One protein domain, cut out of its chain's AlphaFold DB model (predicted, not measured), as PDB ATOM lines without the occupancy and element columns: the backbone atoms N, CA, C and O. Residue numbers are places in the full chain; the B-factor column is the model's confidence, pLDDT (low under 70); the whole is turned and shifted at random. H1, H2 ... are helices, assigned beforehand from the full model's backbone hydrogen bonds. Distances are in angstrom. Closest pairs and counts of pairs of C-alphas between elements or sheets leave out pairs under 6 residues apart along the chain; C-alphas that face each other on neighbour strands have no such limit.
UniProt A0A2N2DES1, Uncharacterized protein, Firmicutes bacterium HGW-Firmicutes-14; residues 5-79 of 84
ATOM      1  N   LYS A   5     -21.429  63.935 259.542       81.00
ATOM      2  CA  LYS A   5     -20.572  63.025 258.758       81.00
ATOM      3  C   LYS A   5     -19.198  62.795 259.401       81.00
ATOM      4  O   LYS A   5     -18.748  61.661 259.475       81.00
ATOM      5  N   ASN A   6     -18.569  63.843 259.931       83.88
ATOM      6  CA  ASN A   6     -17.251  63.758 260.567       83.88
ATOM      7  C   ASN A   6     -17.318  62.999 261.899       83.88
ATOM      8  O   ASN A   6     -16.399  62.256 262.221       83.88
ATOM      9  N   ILE A   7     -18.418  63.147 262.645       88.81
ATOM     10  CA  ILE A   7     -18.646  62.399 263.891       88.81
ATOM     11  C   ILE A   7     -18.756  60.900 263.594       88.81
ATOM     12  O   ILE A   7     -18.103  60.099 264.256       88.81
ATOM     13  N   ILE A   8     -19.523  60.521 262.567       87.44
ATOM     14  CA  ILE A   8     -19.678  59.116 262.160       87.44
ATOM     15  C   ILE A   8     -18.326  58.516 261.760       87.44
ATOM     16  O   ILE A   8     -17.978  57.432 262.224       87.44
ATOM     17  N   THR A   9     -17.536  59.232 260.957       89.88
ATOM     18  CA  THR A   9     -16.206  58.764 260.547       89.88
ATOM     19  C   THR A   9     -15.287  58.536 261.747       89.88
ATOM     20  O   THR A   9     -14.634  57.501 261.822       89.88
ATOM     21  N   VAL A  10     -15.263  59.460 262.713       89.19
ATOM     22  CA  VAL A  10     -14.437  59.321 263.924       89.19
ATOM     23  C   VAL A  10     -14.857  58.104 264.749       89.19
ATOM     24  O   VAL A  10     -13.999  57.340 265.182       89.19
ATOM     25  N   VAL A  11     -16.162  57.872 264.914       90.81
ATOM     26  CA  VAL A  11     -16.679  56.696 265.634       90.81
ATOM     27  C   VAL A  11     -16.252  55.395 264.953       90.81
ATOM     28  O   VAL A  11     -15.797  54.475 265.629       90.81
ATOM     29  N   LEU A  12     -16.338  55.323 263.622       90.31
ATOM     30  CA  LEU A  12     -15.923  54.138 262.866       90.31
ATOM     31  C   LEU A  12     -14.420  53.870 262.984       90.31
ATOM     32  O   LEU A  12     -14.015  52.725 263.172       90.31
ATOM     33  N   VAL A  13     -13.595  54.918 262.925       93.56
ATOM     34  CA  VAL A  13     -12.140  54.796 263.090       93.56
ATOM     35  C   VAL A  13     -11.793  54.291 264.491       93.56
ATOM     36  O   VAL A  13     -10.987  53.374 264.624       93.56
ATOM     37  N   ILE A  14     -12.433  54.826 265.533       92.00
ATOM     38  CA  ILE A  14     -12.218  54.372 266.914       92.00
ATOM     39  C   ILE A  14     -12.645  52.909 267.079       92.00
ATOM     40  O   ILE A  14     -11.901  52.121 267.663       92.00
ATOM     41  N   ALA A  15     -13.802  52.523 266.534       91.00
ATOM     42  CA  ALA A  15     -14.275  51.142 266.580       91.00
ATOM     43  C   ALA A  15     -13.297  50.182 265.879       91.00
ATOM     44  O   ALA A  15     -12.985  49.118 266.408       91.00
ATOM     45  N   PHE A  16     -12.756  50.578 264.726       91.88
ATOM     46  CA  PHE A  16     -11.770  49.786 263.994       91.88
ATOM     47  C   PHE A  16     -10.457  49.621 264.774       91.88
ATOM     48  O   PHE A  16      -9.934  48.511 264.883       91.88
ATOM     49  N   ILE A  17      -9.956  50.696 265.390       90.88
ATOM     50  CA  ILE A  17      -8.766  50.648 266.252       90.88
ATOM     51  C   ILE A  17      -9.006  49.727 267.454       90.88
ATOM     52  O   ILE A  17      -8.135  48.927 267.788       90.88
ATOM     53  N   ALA A  18     -10.190  49.778 268.070       86.31
ATOM     54  CA  ALA A  18     -10.537  48.901 269.186       86.31
ATOM     55  C   ALA A  18     -10.489  47.415 268.791       86.31
ATOM     56  O   ALA A  18      -9.936  46.606 269.532       86.31
ATOM     57  N   VAL A  19     -10.989  47.056 267.602       83.69
ATOM     58  CA  VAL A  19     -10.908  45.681 267.077       83.69
ATOM     59  C   VAL A  19      -9.456  45.244 266.871       83.69
ATOM     60  O   VAL A  19      -9.098  44.135 267.264       83.69
ATOM     61  N   ILE A  20      -8.601  46.109 266.314       82.12
ATOM     62  CA  ILE A  20      -7.173  45.805 266.116       82.12
ATOM     63  C   ILE A  20      -6.467  45.585 267.456       82.12
ATOM     64  O   ILE A  20      -5.714  44.623 267.601       82.12
ATOM     65  N   VAL A  21      -6.720  46.448 268.443       80.69
ATOM     66  CA  VAL A  21      -6.123  46.323 269.779       80.69
ATOM     67  C   VAL A  21      -6.572  45.026 270.450       80.69
ATOM     68  O   VAL A  21      -5.728  44.305 270.972       80.69
ATOM     69  N   LEU A  22      -7.862  44.685 270.383       78.56
ATOM     70  CA  LEU A  22      -8.391  43.427 270.921       78.56
ATOM     71  C   LEU A  22      -7.817  42.194 270.210       78.56
ATOM     72  O   LEU A  22      -7.536  41.185 270.852       78.56
ATOM     73  N   ALA A  23      -7.603  42.264 268.896       68.69
ATOM     74  CA  ALA A  23      -6.966  41.188 268.142       68.69
ATOM     75  C   ALA A  23      -5.486  41.020 268.527       68.69
ATOM     76  O   ALA A  23      -5.016  39.895 268.677       68.69
ATOM     77  N   ALA A  24      -4.764  42.124 268.738       66.31
ATOM     78  CA  ALA A  24      -3.363  42.107 269.153       66.31
ATOM     79  C   ALA A  24      -3.167  41.644 270.610       66.31
ATOM     80  O   ALA A  24      -2.140  41.048 270.934       66.31
ATOM     81  N   THR A  25      -4.138  41.891 271.495       64.50
ATOM     82  CA  THR A  25      -4.105  41.423 272.891       64.50
ATOM     83  C   THR A  25      -4.647  40.009 273.071       64.50
ATOM     84  O   THR A  25      -4.499  39.446 274.158       64.50
ATOM     85  N   ASN A  26      -5.190  39.399 272.013       59.03
ATOM     86  CA  ASN A  26      -5.601  38.000 271.971       59.03
ATOM     87  C   ASN A  26      -4.360  37.085 271.940       59.03
ATOM     88  O   ASN A  26      -4.075  36.379 270.975       59.03
ATOM     89  N   ARG A  27      -3.573  37.111 273.022       55.31
ATOM     90  CA  ARG A  27      -2.579  36.075 273.303       55.31
ATOM     91  C   ARG A  27      -3.311  34.739 273.337       55.31
ATOM     92  O   ARG A  27      -4.378  34.650 273.944       55.31
ATOM     93  N   SER A  28      -2.731  33.703 272.730       55.25
ATOM     94  CA  SER A  28      -3.206  32.330 272.904       55.25
ATOM     95  C   SER A  28      -3.416  32.075 274.392       55.25
ATOM     96  O   SER A  28      -2.458  32.051 275.163       55.25
ATOM     97  N   ARG A  29      -4.681  31.911 274.797       58.97
ATOM     98  CA  ARG A  29      -5.100  31.685 276.194       58.97
ATOM     99  C   ARG A  29      -4.380  30.497 276.844       58.97
ATOM    100  O   ARG A  29      -4.261  30.418 278.056       58.97
ATOM    101  N   HIS A  30      -3.878  29.611 275.993       63.72
ATOM    102  CA  HIS A  30      -3.189  28.373 276.301       63.72
ATOM    103  C   HIS A  30      -1.652  28.491 276.307       63.72
ATOM    104  O   HIS A  30      -0.974  27.499 276.552       63.72
ATOM    105  N   GLY A  31      -1.091  29.683 276.076       69.94
ATOM    106  CA  GLY A  31       0.356  29.902 276.046       69.94
ATOM    107  C   GLY A  31       1.024  29.328 274.793       69.94
ATOM    108  O   GLY A  31       0.467  29.405 273.695       69.94
ATOM    109  N   ASP A  32       2.240  28.796 274.954       78.81
ATOM    110  CA  ASP A  32       2.979  28.142 273.872       78.81
ATOM    111  C   ASP A  32       2.243  26.872 273.392       78.81
ATOM    112  O   ASP A  32       1.920  26.008 274.211       78.81
ATOM    113  N   PRO A  33       1.993  26.711 272.079       69.56
ATOM    114  CA  PRO A  33       1.241  25.572 271.560       69.56
ATOM    115  C   PRO A  33       1.860  24.202 271.860       69.56
ATOM    116  O   PRO A  33       1.117  23.245 272.072       69.56
ATOM    117  N   LYS A  34       3.196  24.086 271.881       73.19
ATOM    118  CA  LYS A  34       3.874  22.805 272.139       73.19
ATOM    119  C   LYS A  34       3.784  22.437 273.612       73.19
ATOM    120  O   LYS A  34       3.560  21.275 273.946       73.19
ATOM    121  N   GLU A  35       3.953  23.420 274.493       77.00
ATOM    122  CA  GLU A  35       3.796  23.210 275.931       77.00
ATOM    123  C   GLU A  35       2.348  22.857 276.287       77.00
ATOM    124  O   GLU A  35       2.109  21.926 277.061       77.00
ATOM    125  N   TRP A  36       1.386  23.553 275.674       77.00
ATOM    126  CA  TRP A  36      -0.027  23.238 275.825       77.00
ATOM    127  C   TRP A  36      -0.340  21.816 275.369       77.00
ATOM    128  O   TRP A  36      -0.952  21.067 276.121       77.00
ATOM    129  N   GLU A  37       0.109  21.415 274.176       74.88
ATOM    130  CA  GLU A  37      -0.162  20.083 273.629       74.88
ATOM    131  C   GLU A  37       0.374  18.971 274.539       74.88
ATOM    132  O   GLU A  37      -0.329  17.990 274.789       74.88
ATOM    133  N   LYS A  38       1.576  19.156 275.099       80.88
ATOM    134  CA  LYS A  38       2.164  18.212 276.054       80.88
ATOM    135  C   LYS A  38       1.319  18.087 277.325       80.88
ATOM    136  O   LYS A  38       0.921  16.980 277.681       80.88
ATOM    137  N   LYS A  39       1.013  19.206 277.990       76.81
ATOM    138  CA  LYS A  39       0.213  19.209 279.230       76.81
ATOM    139  C   LYS A  39      -1.198  18.682 278.993       76.81
ATOM    140  O   LYS A  39      -1.721  17.918 279.793       76.81
ATOM    141  N   HIS A  40      -1.803  19.056 277.871       77.50
ATOM    142  CA  HIS A  40      -3.127  18.588 277.492       77.50
ATOM    143  C   HIS A  40      -3.145  17.066 277.291       77.50
ATOM    144  O   HIS A  40      -4.063  16.401 277.761       77.50
ATOM    145  N   ALA A  41      -2.125  16.497 276.637       76.31
ATOM    146  CA  ALA A  41      -2.001  15.050 276.479       76.31
ATOM    147  C   ALA A  41      -1.815  14.323 277.823       76.31
ATOM    148  O   ALA A  41      -2.431  13.280 278.034       76.31
ATOM    149  N   GLU A  42      -1.019  14.877 278.741       82.94
ATOM    150  CA  GLU A  42      -0.827  14.324 280.091       82.94
ATOM    151  C   GLU A  42      -2.146  14.288 280.881       82.94
ATOM    152  O   GLU A  42      -2.512  13.250 281.433       82.94
ATOM    153  N   VAL A  43      -2.906  15.387 280.878       78.06
ATOM    154  CA  VAL A  43      -4.212  15.467 281.553       78.06
ATOM    155  C   VAL A  43      -5.233  14.531 280.894       78.06
ATOM    156  O   VAL A  43      -5.958  13.814 281.580       78.06
ATOM    157  N   ALA A  44      -5.248  14.452 279.562       76.44
ATOM    158  CA  ALA A  44      -6.114  13.524 278.840       76.44
ATOM    159  C   ALA A  44      -5.838  12.054 279.208       76.44
ATOM    160  O   ALA A  44      -6.769  11.269 279.363       76.44
ATOM    161  N   GLN A  45      -4.569  11.679 279.393       82.25
ATOM    162  CA  GLN A  45      -4.203  10.333 279.841       82.25
ATOM    163  C   GLN A  45      -4.652  10.055 281.280       82.25
ATOM    164  O   GLN A  45      -5.124   8.956 281.567       82.25
ATOM    165  N   GLN A  46      -4.563  11.044 282.174       82.75
ATOM    166  CA  GLN A  46      -5.035  10.918 283.560       82.75
ATOM    167  C   GLN A  46      -6.555  10.716 283.647       82.75
ATOM    168  O   GLN A  46      -7.033  10.011 284.533       82.75
ATOM    169  N   HIS A  47      -7.303  11.281 282.697       77.19
ATOM    170  CA  HIS A  47      -8.760  11.182 282.612       77.19
ATOM    171  C   HIS A  47      -9.241  10.222 281.512       77.19
ATOM    172  O   HIS A  47     -10.382  10.328 281.073       77.19
ATOM    173  N   ALA A  48      -8.423   9.259 281.070       72.12
ATOM    174  CA  ALA A  48      -8.727   8.404 279.915       72.12
ATOM    175  C   ALA A  48     -10.077   7.651 279.998       72.12
ATOM    176  O   ALA A  48     -10.672   7.355 278.966       72.12
ATOM    177  N   GLY A  49     -10.587   7.371 281.204       72.50
ATOM    178  CA  GLY A  49     -11.901   6.742 281.414       72.50
ATOM    179  C   GLY A  49     -13.108   7.693 281.373       72.50
ATOM    180  O   GLY A  49     -14.238   7.223 281.328       72.50
ATOM    181  N   GLN A  50     -12.882   9.009 281.403       77.19
ATOM    182  CA  GLN A  50     -13.908  10.067 281.447       77.19
ATOM    183  C   GLN A  50     -13.530  11.251 280.541       77.19
ATOM    184  O   GLN A  50     -13.897  12.399 280.798       77.19
ATOM    185  N   LEU A  51     -12.758  10.987 279.483       71.56
ATOM    186  CA  LEU A  51     -12.113  12.032 278.692       71.56
ATOM    187  C   LEU A  51     -13.130  12.994 278.068       71.56
ATOM    188  O   LEU A  51     -12.926  14.203 278.095       71.56
ATOM    189  N   ASP A  52     -14.251  12.469 277.579       70.06
ATOM    190  CA  ASP A  52     -15.325  13.274 276.997       70.06
ATOM    191  C   ASP A  52     -15.964  14.229 278.011       70.06
ATOM    192  O   ASP A  52     -16.215  15.389 277.688       70.06
ATOM    193  N   GLU A  53     -16.228  13.756 279.232       74.06
ATOM    194  CA  GLU A  53     -16.827  14.563 280.301       74.06
ATOM    195  C   GLU A  53     -15.850  15.642 280.768       74.06
ATOM    196  O   GLU A  53     -16.232  16.804 280.898       74.06
ATOM    197  N   PHE A  54     -14.576  15.280 280.929       78.19
ATOM    198  CA  PHE A  54     -13.510  16.212 281.280       78.19
ATOM    199  C   PHE A  54     -13.319  17.299 280.209       78.19
ATOM    200  O   PHE A  54     -13.294  18.493 280.518       78.19
ATOM    201  N   CYS A  55     -13.214  16.907 278.935       75.19
ATOM    202  CA  CYS A  55     -13.054  17.846 277.828       75.19
ATOM    203  C   CYS A  55     -14.278  18.757 277.682       75.19
ATOM    204  O   CYS A  55     -14.118  19.953 277.436       75.19
ATOM    205  N   LEU A  56     -15.489  18.223 277.860       74.69
ATOM    206  CA  LEU A  56     -16.711  19.015 277.813       74.69
ATOM    207  C   LEU A  56     -16.789  20.012 278.972       74.69
ATOM    208  O   LEU A  56     -17.078  21.176 278.721       74.69
ATOM    209  N   ASP A  57     -16.509  19.598 280.207       76.75
ATOM    210  CA  ASP A  57     -16.563  20.471 281.385       76.75
ATOM    211  C   ASP A  57     -15.544  21.616 281.287       76.75
ATOM    212  O   ASP A  57     -15.893  22.785 281.468       76.75
ATOM    213  N   CYS A  58     -14.306  21.298 280.892       71.75
ATOM    214  CA  CYS A  58     -13.252  22.286 280.666       71.75
ATOM    215  C   CYS A  58     -13.662  23.312 279.598       71.75
ATOM    216  O   CYS A  58     -13.595  24.523 279.817       71.75
ATOM    217  N   HIS A  59     -14.155  22.849 278.447       74.31
ATOM    218  CA  HIS A  59     -14.476  23.752 277.347       74.31
ATOM    219  C   HIS A  59     -15.825  24.460 277.478       74.31
ATOM    220  O   HIS A  59     -15.997  25.552 276.933       74.31
ATOM    221  N   ASN A  60     -16.770  23.890 278.216       77.12
ATOM    222  CA  ASN A  60     -18.011  24.564 278.565       77.12
ATOM    223  C   ASN A  60     -17.738  25.728 279.526       77.12
ATOM    224  O   ASN A  60     -18.119  26.856 279.223       77.12
ATOM    225  N   LYS A  61     -16.995  25.488 280.615       70.12
ATOM    226  CA  LYS A  61     -16.673  26.520 281.616       70.12
ATOM    227  C   LYS A  61     -15.884  27.689 281.032       70.12
ATOM    228  O   LYS A  61     -16.181  28.839 281.336       70.12
ATOM    229  N   GLU A  62     -14.904  27.400 280.179       65.19
ATOM    230  CA  GLU A  62     -13.972  28.418 279.681       65.19
ATOM    231  C   GLU A  62     -14.414  29.078 278.363       65.19
ATOM    232  O   GLU A  62     -14.075  30.236 278.100       65.19
ATOM    233  N   PHE A  63     -15.167  28.361 277.521       69.62
ATOM    234  CA  PHE A  63     -15.497  28.804 276.157       69.62
ATOM    235  C   PHE A  63     -16.989  28.715 275.816       69.62
ATOM    236  O   PHE A  63     -17.371  29.013 274.685       69.62
ATOM    237  N   ASN A  64     -17.842  28.334 276.775       71.19
ATOM    238  CA  ASN A  64     -19.280  28.127 276.578       71.19
ATOM    239  C   ASN A  64     -19.589  27.140 275.435       71.19
ATOM    240  O   ASN A  64     -20.553  27.287 274.681       71.19
ATOM    241  N   HIS A  65     -18.718  26.147 275.265       71.81
ATOM    242  CA  HIS A  65     -18.856  25.134 274.236       71.81
ATOM    243  C   HIS A  65     -19.829  24.011 274.639       71.81
ATOM    244  O   HIS A  65     -19.906  23.605 275.799       71.81
ATOM    245  N   THR A  66     -20.541  23.463 273.650       68.81
ATOM    246  CA  THR A  66     -21.377  22.260 273.787       68.81
ATOM    247  C   THR A  66     -20.643  21.023 273.263       68.81
ATOM    248  O   THR A  66     -19.692  21.139 272.483       68.81
ATOM    249  N   ARG A  67     -21.105  19.826 273.654       64.50
ATOM    250  CA  ARG A  67     -20.541  18.535 273.213       64.50
ATOM    251  C   ARG A  67     -20.485  18.433 271.686       64.50
ATOM    252  O   ARG A  67     -19.456  18.073 271.122       64.50
ATOM    253  N   GLU A  68     -21.560  18.859 271.033       61.38
ATOM    254  CA  GLU A  68     -21.716  18.851 269.575       61.38
ATOM    255  C   GLU A  68     -20.769  19.831 268.870       61.38
ATOM    256  O   GLU A  68     -20.200  19.497 267.830       61.38
ATOM    257  N   ASN A  69     -20.560  21.022 269.440       63.69
ATOM    258  CA  ASN A  69     -19.733  22.059 268.822       63.69
ATOM    259  C   ASN A  69     -18.234  21.830 269.031       63.69
ATOM    260  O   ASN A  69     -17.439  22.174 268.155       63.69
ATOM    261  N   PHE A  70     -17.833  21.247 270.162       61.44
ATOM    262  CA  PHE A  70     -16.431  21.212 270.566       61.44
ATOM    263  C   PHE A  70     -15.750  19.855 270.401       61.44
ATOM    264  O   PHE A  70     -14.703  19.793 269.750       61.44
ATOM    265  N   CYS A  71     -16.344  18.761 270.891       61.09
ATOM    266  CA  CYS A  71     -15.741  17.434 270.734       61.09
ATOM    267  C   CYS A  71     -15.635  17.074 269.250       61.09
ATOM    268  O   CYS A  71     -14.583  16.642 268.790       61.09
ATOM    269  N   ASN A  72     -16.665  17.375 268.456       62.94
ATOM    270  CA  ASN A  72     -16.666  17.036 267.035       62.94
ATOM    271  C   ASN A  72     -15.772  17.938 266.177       62.94
ATOM    272  O   ASN A  72     -15.256  17.459 265.167       62.94
ATOM    273  N   GLN A  73     -15.528  19.200 266.552       64.19
ATOM    274  CA  GLN A  73     -14.493  20.005 265.887       64.19
ATOM    275  C   GLN A  73     -13.086  19.515 266.244       64.19
ATOM    276  O   GLN A  73     -12.257  19.343 265.348       64.19
ATOM    277  N   CYS A  74     -12.825  19.227 267.522       66.06
ATOM    278  CA  CYS A  74     -11.532  18.721 267.982       66.06
ATOM    279  C   CYS A  74     -11.207  17.344 267.371       66.06
ATOM    280  O   CYS A  74     -10.135  17.148 266.796       66.06
ATOM    281  N   HIS A  75     -12.167  16.413 267.394       65.25
ATOM    282  CA  HIS A  75     -12.024  15.064 266.843       65.25
ATOM    283  C   HIS A  75     -11.799  15.098 265.327       65.25
ATOM    284  O   HIS A  75     -10.905  14.416 264.827       65.25
ATOM    285  N   ARG A  76     -12.505  15.973 264.592       69.00
ATOM    286  CA  ARG A  76     -12.248  16.188 263.156       69.00
ATOM    287  C   ARG A  76     -10.842  16.726 262.887       69.00
ATOM    288  O   ARG A  76     -10.168  16.208 262.000       69.00
ATOM    289  N   ALA A  77     -10.378  17.716 263.652       64.88
ATOM    290  CA  ALA A  77      -9.044  18.297 263.479       64.88
ATOM    291  C   ALA A  77      -7.914  17.296 263.780       64.88
ATOM    292  O   ALA A  77      -6.850  17.348 263.163       64.88
ATOM    293  N   ARG A  78      -8.149  16.363 264.710       59.00
ATOM    294  CA  ARG A  78      -7.169  15.363 265.164       59.00
ATOM    295  C   ARG A  78      -7.366  13.967 264.558       59.00
ATOM    296  O   ARG A  78      -6.617  13.061 264.908       59.00
ATOM    297  N   LYS A  79      -8.320  13.793 263.633       66.69
ATOM    298  CA  LYS A  79      -8.688  12.503 263.011       66.69
ATOM    299  C   LYS A  79      -9.069  11.414 264.030       66.69
ATOM    300  O   LYS A  79      -8.768  10.239 263.837       66.69
TER     301      LYS A  79
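This is residues 5 to 79 of the 84 residues of an uncharacterized protein of Firmicutes bacterium HGW-Firmicutes-14 (UniProt A0A2N2DES1). A long helix, H1, sticks out as a free arm from a small, loose head of three shorter helices, H2, H3 and H4. In the head the chain folds back from H2 into H3, and H4 packs on H3 with residues 67 to 71 alone, while its residues 72 to 78 stick out from the head. The printed part has 75 residues with four named helices in the order H1 H2 H3 H4 and no named strand, and is all helix. It is extended, with a radius of gyration of the C-alphas of 18.6 A and spans of 61 by 27 by 23 A; the arm makes the length.

H1, residues 5 to 25, begins at C-alpha 5 (-20.572, 63.025, 258.758) and is 30.6 A long. H2 is residues 33 to 46, 20.0 A; H3 is residues 51 to 63, 17.3 A. H4, residues 67 to 78, 15.9 A, ends at C-alpha 78 (-7.169, 15.363, 265.164).

H1 is apart from H2, H3 and H4. H2 and H3 are close but not clearly touching, the closest C-alphas, of Ala 44 and Leu 51, 6.2 A apart, at a steep tilt of 46 degrees, opposite ways. H4 touches H3 with residues 67 to 71 alone, closest at the C-alphas of Leu 56 and Arg 67, 6.0 A; at 71 degrees they are only just about perpendicular. Every O i to N i+4 pair is within hydrogen-bond range in H1, H2 and H3, and 6 of 8 in H4.

The C-alphas farthest apart, of Lys 5 and Gly 49, are 61.3 A apart. The printed part has no cut and no long link. Confidence is under 70 at residues 23 to 31, 33, 62 to 63 and 66 to 79.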